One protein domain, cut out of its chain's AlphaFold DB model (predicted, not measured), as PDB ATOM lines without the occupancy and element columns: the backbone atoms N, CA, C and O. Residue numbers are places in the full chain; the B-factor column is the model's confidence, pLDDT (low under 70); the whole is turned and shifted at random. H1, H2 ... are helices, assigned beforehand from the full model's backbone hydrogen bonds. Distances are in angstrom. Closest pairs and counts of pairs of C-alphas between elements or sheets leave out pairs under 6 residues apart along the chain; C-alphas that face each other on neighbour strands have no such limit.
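What this domain is: This is residues 37 to 103 of the 162 residues of an uncharacterized protein of Granulosicoccus antarcticus IMCC3135 (UniProt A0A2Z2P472). One long helix, H2, makes the length of an extended rod; the shorter H1 is set steeply crosswise near its first end, and a four-residue helix, H3, lies beyond its other end on a short link. Between these ends residues 65 to 85 of H2 stand free, with no other part of the printed part packed on them. The printed part has 67 residues with three named helices, in the order H1, H2, H3, and no named strand; the class is all helix, with 53 residues in the helices. The radius of gyration of the C-alphas is 21.6 A, and the C-alphas span 63 by 20 by 18 A.

How they stand to each other: Begin with H2, residues 58 to 91, which touches no helix. Look near its first residues for H1, residues 37 to 51, which is close to H2 but not clearly touching it, with 1 pair of C-alphas within 8 A. That closest pair is the C-alphas of Leu 42 and Asp 60, 7.2 A apart. The two helices run opposite ways at a steep tilt of 64 degrees, and their centres are 24.6 A apart. Now go to the other end of H2 and on to H3, residues 99 to 102; H2 and H3 are apart, though they follow each other in the chain. H1 and H3 are apart too. In the backbones of H1 and H2 every O i to N i+4 pair is within hydrogen-bond range; H3 is too short for such a pair, and its 1 pair of O i and N i+3 is not within range.

Where its parts are: Find C-alpha 58 at (280.751, 220.455, 180.457); from there H2 runs 34 residues to C-alpha 91 at (252.233, 179.577, 178.382), 49.9 A from first to last C-alpha. Go back to C-alpha 37 at (290.086, 204.876, 172.509), where H1 begins; its 15 residues measure 21.0 A from first to last C-alpha. H3 measures 5.8 A and ends at C-alpha 102, at (247.859, 174.074, 191.475).

The domain as a whole: The two C-alphas farthest apart are those of Phe 52 and Asn 103, 63.3 A. The printed part runs from residue 37 to 103 and has no cut. Between H1 and H2 you find a short link of 6 residues, and between H2 and H3 a short link of 7. In the B-factor column the mean pLDDT of the printed part is 86.0; look at residues 97 to 103 for the model's low confidence, under 70. These include H3, whose mean pLDDT is 58.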
ATOM      1  N   ALA A  37     289.045 203.894 172.227       89.06
ATOM      2  CA  ALA A  37     290.086 204.876 172.509       89.06
ATOM      3  C   ALA A  37     289.522 206.176 173.112       89.06
ATOM      4  O   ALA A  37     290.079 206.706 174.073       89.06
ATOM      5  N   GLU A  38     288.403 206.684 172.586       87.12
ATOM      6  CA  GLU A  38     287.739 207.883 173.119       87.12
ATOM      7  C   GLU A  38     287.154 207.640 174.511       87.12
ATOM      8  O   GLU A  38     287.223 208.522 175.370       87.12
ATOM      9  N   LEU A  39     286.620 206.439 174.756       90.25
ATOM     10  CA  LEU A  39     286.121 206.041 176.067       90.25
ATOM     11  C   LEU A  39     287.259 205.954 177.090       90.25
ATOM     12  O   LEU A  39     287.125 206.485 178.189       90.25
ATOM     13  N   GLY A  40     288.394 205.352 176.721       89.75
ATOM     14  CA  GLY A  40     289.589 205.318 177.565       89.75
ATOM     15  C   GLY A  40     290.104 206.721 177.894       89.75
ATOM     16  O   GLY A  40     290.346 207.038 179.056       89.75
ATOM     17  N   ALA A  41     290.173 207.604 176.893       91.69
ATOM     18  CA  ALA A  41     290.570 208.995 177.096       91.69
ATOM     19  C   ALA A  41     289.590 209.772 177.996       91.69
ATOM     20  O   ALA A  41     290.017 210.628 178.770       91.69
ATOM     21  N   LEU A  42     288.283 209.498 177.907       90.94
ATOM     22  CA  LEU A  42     287.271 210.082 178.791       90.94
ATOM     23  C   LEU A  42     287.456 209.613 180.238       90.94
ATOM     24  O   LEU A  42     287.431 210.438 181.147       90.94
ATOM     25  N   ILE A  43     287.660 208.311 180.449       92.56
ATOM     26  CA  ILE A  43     287.910 207.739 181.778       92.56
ATOM     27  C   ILE A  43     289.146 208.389 182.397       92.56
ATOM     28  O   ILE A  43     289.079 208.870 183.524       92.56
ATOM     29  N   GLN A  44     290.228 208.504 181.628       93.25
ATOM     30  CA  GLN A  44     291.465 209.110 182.104       93.25
ATOM     31  C   GLN A  44     291.281 210.591 182.480       93.25
ATOM     32  O   GLN A  44     291.700 211.001 183.557       93.25
ATOM     33  N   ARG A  45     290.549 211.385 181.677       92.06
ATOM     34  CA  ARG A  45     290.198 212.774 182.045       92.06
ATOM     35  C   ARG A  45     289.372 212.860 183.331       92.06
ATOM     36  O   ARG A  45     289.527 213.816 184.088       92.06
ATOM     37  N   ILE A  46     288.483 211.897 183.576       93.44
ATOM     38  CA  ILE A  46     287.672 211.839 184.801       93.44
ATOM     39  C   ILE A  46     288.548 211.490 186.010       93.44
ATOM     40  O   ILE A  46     288.420 212.129 187.051       93.44
ATOM     41  N   GLU A  47     289.443 210.512 185.880       93.00
ATOM     42  CA  GLU A  47     290.388 210.130 186.935       93.00
ATOM     43  C   GLU A  47     291.334 211.286 187.288       93.00
ATOM     44  O   GLU A  47     291.509 211.610 188.467       93.00
ATOM     45  N   ASP A  48     291.862 211.981 186.282       91.38
ATOM     46  CA  ASP A  48     292.684 213.179 186.467       91.38
ATOM     47  C   ASP A  48     291.886 214.298 187.165       91.38
ATOM     48  O   ASP A  48     292.357 214.916 188.121       91.38
ATOM     49  N   ALA A  49     290.635 214.535 186.761       92.19
ATOM     50  CA  ALA A  49     289.779 215.528 187.411       92.19
ATOM     51  C   ALA A  49     289.513 215.195 188.891       92.19
ATOM     52  O   ALA A  49     289.533 216.093 189.735       92.19
ATOM     53  N   ILE A  50     289.317 213.916 189.230       90.81
ATOM     54  CA  ILE A  50     289.129 213.463 190.617       90.81
ATOM     55  C   ILE A  50     290.417 213.640 191.431       90.81
ATOM     56  O   ILE A  50     290.367 214.143 192.553       90.81
ATOM     57  N   THR A  51     291.568 213.242 190.885       93.69
ATOM     58  CA  THR A  51     292.857 213.280 191.600       93.69
ATOM     59  C   THR A  51     293.343 214.700 191.871       93.69
ATOM     60  O   THR A  51     293.821 214.980 192.970       93.69
ATOM     61  N   PHE A  52     293.175 215.613 190.913       92.06
ATOM     62  CA  PHE A  52     293.586 217.011 191.058       92.06
ATOM     63  C   PHE A  52     292.464 217.937 191.557       92.06
ATOM     64  O   PHE A  52     292.677 219.143 191.672       92.06
ATOM     65  N   ASN A  53     291.285 217.388 191.881       86.00
ATOM     66  CA  ASN A  53     290.085 218.133 192.278       86.00
ATOM     67  C   ASN A  53     289.744 219.269 191.290       86.00
ATOM     68  O   ASN A  53     289.455 220.406 191.675       86.00
ATOM     69  N   LEU A  54     289.842 218.953 189.998       88.75
ATOM     70  CA  LEU A  54     289.565 219.855 188.886       88.75
ATOM     71  C   LEU A  54     288.107 219.731 188.431       88.75
ATOM     72  O   LEU A  54     287.478 218.679 188.541       88.75
ATOM     73  N   ALA A  55     287.578 220.813 187.862       86.75
ATOM     74  CA  ALA A  55     286.295 220.765 187.173       86.75
ATOM     75  C   ALA A  55     286.456 220.051 185.822       86.75
ATOM     76  O   ALA A  55     287.332 220.402 185.029       86.75
ATOM     77  N   LEU A  56     285.594 219.069 185.552       89.31
ATOM     78  CA  LEU A  56     285.551 218.380 184.265       89.31
ATOM     79  C   LEU A  56     284.877 219.274 183.207       89.31
ATOM     80  O   LEU A  56     284.060 220.143 183.527       89.31
ATOM     81  N   ASN A  57     285.204 219.070 181.932       90.31
ATOM     82  CA  ASN A  57     284.597 219.828 180.841       90.31
ATOM     83  C   ASN A  57     283.063 219.582 180.791       90.31
ATOM     84  O   ASN A  57     282.639 218.425 180.873       90.31
ATOM     85  N   PRO A  58     282.202 220.613 180.634       87.38
ATOM     86  CA  PRO A  58     280.751 220.455 180.457       87.38
ATOM     87  C   PRO A  58     280.324 219.424 179.405       87.38
ATOM     88  O   PRO A  58     279.287 218.778 179.576       87.38
ATOM     89  N   ASP A  59     281.096 219.249 178.332       87.56
ATOM     90  CA  ASP A  59     280.773 218.268 177.291       87.56
ATOM     91  C   ASP A  59     280.936 216.821 177.781       87.56
ATOM     92  O   ASP A  59     280.078 215.977 177.511       87.56
ATOM     93  N   ASP A  60     281.957 216.555 178.598       90.19
ATOM     94  CA  ASP A  60     282.192 215.239 179.200       90.19
ATOM     95  C   ASP A  60     281.079 214.888 180.210       90.19
ATOM     96  O   ASP A  60     280.621 213.744 180.272       90.19
ATOM     97  N   TYR A  61     280.543 215.876 180.941       90.62
ATOM     98  CA  TYR A  61     279.375 215.671 181.810       90.62
ATOM     99  C   TYR A  61     278.111 215.304 181.028       90.62
ATOM    100  O   TYR A  61     277.358 214.417 181.435       90.62
ATOM    101  N   ARG A  62     277.855 215.973 179.898       90.75
ATOM    102  CA  ARG A  62     276.707 215.650 179.035       90.75
ATOM    103  C   ARG A  62     276.825 214.234 178.483       90.75
ATOM    104  O   ARG A  62     275.833 213.503 178.473       90.75
ATOM    105  N   LEU A  63     278.038 213.846 178.092       90.12
ATOM    106  CA  LEU A  63     278.350 212.503 177.626       90.12
ATOM    107  C   LEU A  63     278.050 211.457 178.709       90.12
ATOM    108  O   LEU A  63     277.267 210.538 178.463       90.12
ATOM    109  N   LEU A  64     278.539 211.661 179.936       90.50
ATOM    110  CA  LEU A  64     278.250 210.810 181.099       90.50
ATOM    111  C   LEU A  64     276.748 210.660 181.372       90.50
ATOM    112  O   LEU A  64     276.248 209.545 181.517       90.50
ATOM    113  N   ILE A  65     276.008 211.770 181.410       91.06
ATOM    114  CA  ILE A  65     274.563 211.757 181.682       91.06
ATOM    115  C   ILE A  65     273.818 210.978 180.593       91.06
ATOM    116  O   ILE A  65     272.926 210.182 180.887       91.06
ATOM    117  N   SER A  66     274.196 211.178 179.331       88.12
ATOM    118  CA  SER A  66     273.575 210.478 178.209       88.12
ATOM    119  C   SER A  66     273.891 208.972 178.200       88.12
ATOM    120  O   SER A  66     272.995 208.161 177.941       88.12
ATOM    121  N   ALA A  67     275.115 208.578 178.563       89.38
ATOM    122  CA  ALA A  67     275.507 207.178 178.704       89.38
ATOM    123  C   ALA A  67     274.752 206.494 179.855       89.38
ATOM    124  O   ALA A  67     274.180 205.420 179.667       89.38
ATOM    125  N   LEU A  68     274.657 207.151 181.016       90.94
ATOM    126  CA  LEU A  68     273.874 206.674 182.163       90.94
ATOM    127  C   LEU A  68     272.385 206.534 181.825       90.94
ATOM    128  O   LEU A  68     271.764 205.531 182.175       90.94
ATOM    129  N   GLY A  69     271.815 207.500 181.100       90.94
ATOM    130  CA  GLY A  69     270.438 207.421 180.614       90.94
ATOM    131  C   GLY A  69     270.226 206.229 179.680       90.94
ATOM    132  O   GLY A  69     269.270 205.470 179.840       90.94
ATOM    133  N   THR A  70     271.154 206.005 178.748       90.00
ATOM    134  CA  THR A  70     271.109 204.851 177.841       90.00
ATOM    135  C   THR A  70     271.164 203.537 178.622       90.00
ATOM    136  O   THR A  70     270.299 202.680 178.426       90.00
ATOM    137  N   LEU A  71     272.088 203.415 179.580       89.00
ATOM    138  CA  LEU A  71     272.223 202.240 180.441       89.00
ATOM    139  C   LEU A  71     270.949 201.967 181.257       89.00
ATOM    140  O   LEU A  71     270.467 200.835 181.281       89.00
ATOM    141  N   ALA A  72     270.351 202.995 181.864       88.31
ATOM    142  CA  ALA A  72     269.096 202.858 182.603       88.31
ATOM    143  C   ALA A  72     267.954 202.352 181.705       88.31
ATOM    144  O   ALA A  72     267.194 201.461 182.087       88.31
ATOM    145  N   THR A  73     267.858 202.859 180.471       89.06
ATOM    146  CA  THR A  73     266.836 202.387 179.524       89.06
ATOM    147  C   THR A  73     267.082 200.965 179.017       89.06
ATOM    148  O   THR A  73     266.126 200.265 178.678       89.06
ATOM    149  N   MET A  74     268.339 200.515 178.947       87.88
ATOM    150  CA  MET A  74     268.671 199.122 178.635       87.88
ATOM    151  C   MET A  74     268.273 198.196 179.788       87.88
ATOM    152  O   MET A  74     267.668 197.156 179.543       87.88
ATOM    153  N   GLN A  75     268.539 198.594 181.036       89.31
ATOM    154  CA  GLN A  75     268.155 197.821 182.223       89.31
ATOM    155  C   GLN A  75     266.633 197.661 182.352       89.31
ATOM    156  O   GLN A  75     266.149 196.567 182.648       89.31
ATOM    157  N   ASP A  76     265.867 198.720 182.083       87.62
ATOM    158  CA  ASP A  76     264.399 198.662 182.085       87.62
ATOM    159  C   ASP A  76     263.864 197.728 180.986       87.62
ATOM    160  O   ASP A  76     262.977 196.913 181.230       87.62
ATOM    161  N   GLN A  77     264.446 197.770 179.785       88.44
ATOM    162  CA  GLN A  77     264.054 196.857 178.706       88.44
ATOM    163  C   GLN A  77     264.380 195.401 179.009       88.44
ATOM    164  O   GLN A  77     263.496 194.565 178.880       88.44
ATOM    165  N   LEU A  78     265.588 195.103 179.491       87.12
ATOM    166  CA  LEU A  78     265.961 193.745 179.899       87.12
ATOM    167  C   LEU A  78     265.014 193.208 180.979       87.12
ATOM    168  O   LEU A  78     264.540 192.080 180.888       87.12
ATOM    169  N   SER A  79     264.651 194.048 181.949       86.88
ATOM    170  CA  SER A  79     263.700 193.679 183.006       86.88
ATOM    171  C   SER A  79     262.299 193.374 182.456       86.88
ATOM    172  O   SER A  79     261.615 192.455 182.923       86.88
ATOM    173  N   ARG A  80     261.848 194.135 181.450       87.62
ATOM    174  CA  ARG A  80     260.573 193.897 180.756       87.62
ATOM    175  C   ARG A  80     260.631 192.629 179.912       87.62
ATOM    176  O   ARG A  80     259.690 191.836 179.968       87.62
ATOM    177  N   ASP A  81     261.721 192.417 179.189       84.50
ATOM    178  CA  ASP A  81     261.924 191.263 178.320       84.50
ATOM    179  C   ASP A  81     262.037 189.965 179.129       84.50
ATOM    180  O   ASP A  81     261.438 188.950 178.777       84.50
ATOM    181  N   ASP A  82     262.667 189.994 180.302       85.06
ATOM    182  CA  ASP A  82     262.660 188.859 181.226       85.06
ATOM    183  C   ASP A  82     261.243 188.507 181.692       85.06
ATOM    184  O   ASP A  82     260.871 187.327 181.763       85.06
ATOM    185  N   LEU A  83     260.407 189.512 181.972       83.56
ATOM    186  CA  LEU A  83     259.010 189.294 182.335       83.56
ATOM    187  C   LEU A  83     258.205 188.712 181.165       83.56
ATOM    188  O   LEU A  83     257.392 187.806 181.385       83.56
ATOM    189  N   THR A  84     258.395 189.210 179.942       87.31
ATOM    190  CA  THR A  84     257.683 188.716 178.753       87.31
ATOM    191  C   THR A  84     258.126 187.297 178.408       87.31
ATOM    192  O   THR A  84     257.278 186.408 178.310       87.31
ATOM    193  N   LEU A  85     259.431 187.026 178.366       89.50
ATOM    194  CA  LEU A  85     259.985 185.693 178.139       89.50
ATOM    195  C   LEU A  85     259.538 184.706 179.215       89.50
ATOM    196  O   LEU A  85     259.221 183.555 178.913       89.50
ATOM    197  N   ARG A  86     259.470 185.133 180.481       87.44
ATOM    198  CA  ARG A  86     258.964 184.288 181.570       87.44
ATOM    199  C   ARG A  86     257.475 183.983 181.415       87.44
ATOM    200  O   ARG A  86     257.062 182.864 181.714       87.44
ATOM    201  N   LYS A  87     256.658 184.938 180.961       90.44
ATOM    202  CA  LYS A  87     255.232 184.710 180.666       90.44
ATOM    203  C   LYS A  87     255.054 183.740 179.493       90.44
ATOM    204  O   LYS A  87     254.277 182.799 179.616       90.44
ATOM    205  N   LEU A  88     255.815 183.909 178.414       91.75
ATOM    206  CA  LEU A  88     255.786 183.014 177.253       91.75
ATOM    207  C   LEU A  88     256.209 181.588 177.622       91.75
ATOM    208  O   LEU A  88     255.500 180.634 177.314       91.75
ATOM    209  N   ARG A  89     257.300 181.436 178.382       88.69
ATOM    210  CA  ARG A  89     257.740 180.130 178.898       88.69
ATOM    211  C   ARG A  89     256.686 179.458 179.787       88.69
ATOM    212  O   ARG A  89     256.572 178.237 179.755       88.69
ATOM    213  N   LYS A  90     255.890 180.225 180.547       89.88
ATOM    214  CA  LYS A  90     254.746 179.688 181.309       89.88
ATOM    215  C   LYS A  90     253.598 179.223 180.410       89.88
ATOM    216  O   LYS A  90     252.995 178.200 180.711       89.88
ATOM    217  N   LEU A  91     253.289 179.951 179.335       90.50
ATOM    218  CA  LEU A  91     252.233 179.577 178.382       90.50
ATOM    219  C   LEU A  91     252.588 178.316 177.591       90.50
ATOM    220  O   LEU A  91     251.744 177.446 177.419       90.50
ATOM    221  N   LEU A  92     253.850 178.192 177.176       90.31
ATOM    222  CA  LEU A  92     254.371 177.003 176.495       90.31
ATOM    223  C   LEU A  92     254.539 175.793 177.430       90.31
ATOM    224  O   LEU A  92     254.972 174.735 176.990       90.31
ATOM    225  N   GLY A  93     254.257 175.942 178.730       85.44
ATOM    226  CA  GLY A  93     254.415 174.875 179.721       85.44
ATOM    227  C   GLY A  93     255.869 174.527 180.058       85.44
ATOM    228  O   GLY A  93     256.103 173.636 180.867       85.44
ATOM    229  N   LEU A  94     256.843 175.251 179.493       88.94
ATOM    230  CA  LEU A  94     258.278 175.072 179.753       88.94
ATOM    231  C   LEU A  94     258.657 175.458 181.185       88.94
ATOM    232  O   LEU A  94     259.596 174.924 181.764       88.94
ATOM    233  N   ILE A  95     257.926 176.411 181.760       84.50
ATOM    234  CA  ILE A  95     258.015 176.767 183.173       84.50
ATOM    235  C   ILE A  95     256.665 176.461 183.804       84.50
ATOM    236  O   ILE A  95     255.633 176.901 183.299       84.50
ATOM    237  N   ASN A  96     256.675 175.763 184.946       75.56
ATOM    238  CA  ASN A  96     255.466 175.496 185.720       75.56
ATOM    239  C   ASN A  96     254.714 176.813 185.975       75.56
ATOM    240  O   ASN A  96     255.204 177.724 186.655       75.56
ATOM    241  N   ALA A  97     253.516 176.927 185.401       60.94
ATOM    242  CA  ALA A  97     252.664 178.086 185.574       60.94
ATOM    243  C   ALA A  97     252.133 178.100 187.010       60.94
ATOM    244  O   ALA A  97     251.082 177.550 187.306       60.94
ATOM    245  N   SER A  98     252.879 178.764 187.896       60.44
ATOM    246  CA  SER A  98     252.467 179.109 189.255       60.44
ATOM    247  C   SER A  98     252.193 177.902 190.160       60.44
ATOM    248  O   SER A  98     251.133 177.282 190.138       60.44
ATOM    249  N   GLU A  99     253.114 177.650 191.080       57.78
ATOM    250  CA  GLU A  99     252.901 176.783 192.246       57.78
ATOM    251  C   GLU A  99     251.642 177.195 193.044       57.78
ATOM    252  O   GLU A  99     251.012 176.360 193.682       57.78
ATOM    253  N   LYS A 100     251.188 178.456 192.918       58.59
ATOM    254  CA  LYS A 100     249.946 178.963 193.527       58.59
ATOM    255  C   LYS A 100     248.651 178.622 192.767       58.59
ATOM    256  O   LYS A 100     247.593 178.710 193.374       58.59
ATOM    257  N   LEU A 101     248.686 178.235 191.483       57.44
ATOM    258  CA  LEU A 101     247.471 177.838 190.733       57.44
ATOM    259  C   LEU A 101     247.098 176.367 190.941       57.44
ATOM    260  O   LEU A 101     245.915 176.029 190.932       57.44
ATOM    261  N   LYS A 102     248.091 175.496 191.168       57.06
ATOM    262  CA  LYS A 102     247.859 174.074 191.475       57.06
ATOM    263  C   LYS A 102     247.038 173.906 192.761       57.06
ATOM    264  O   LYS A 102     246.164 173.050 192.815       57.06
ATOM    265  N   ASN A 103     247.233 174.810 193.722       61.06
ATOM    266  CA  ASN A 103     246.500 174.843 194.990       61.06
ATOM    267  C   ASN A 103     245.052 175.368 194.876       61.06
ATOM    268  O   ASN A 103     244.294 175.235 195.829       61.06
TER     269      ASN A 103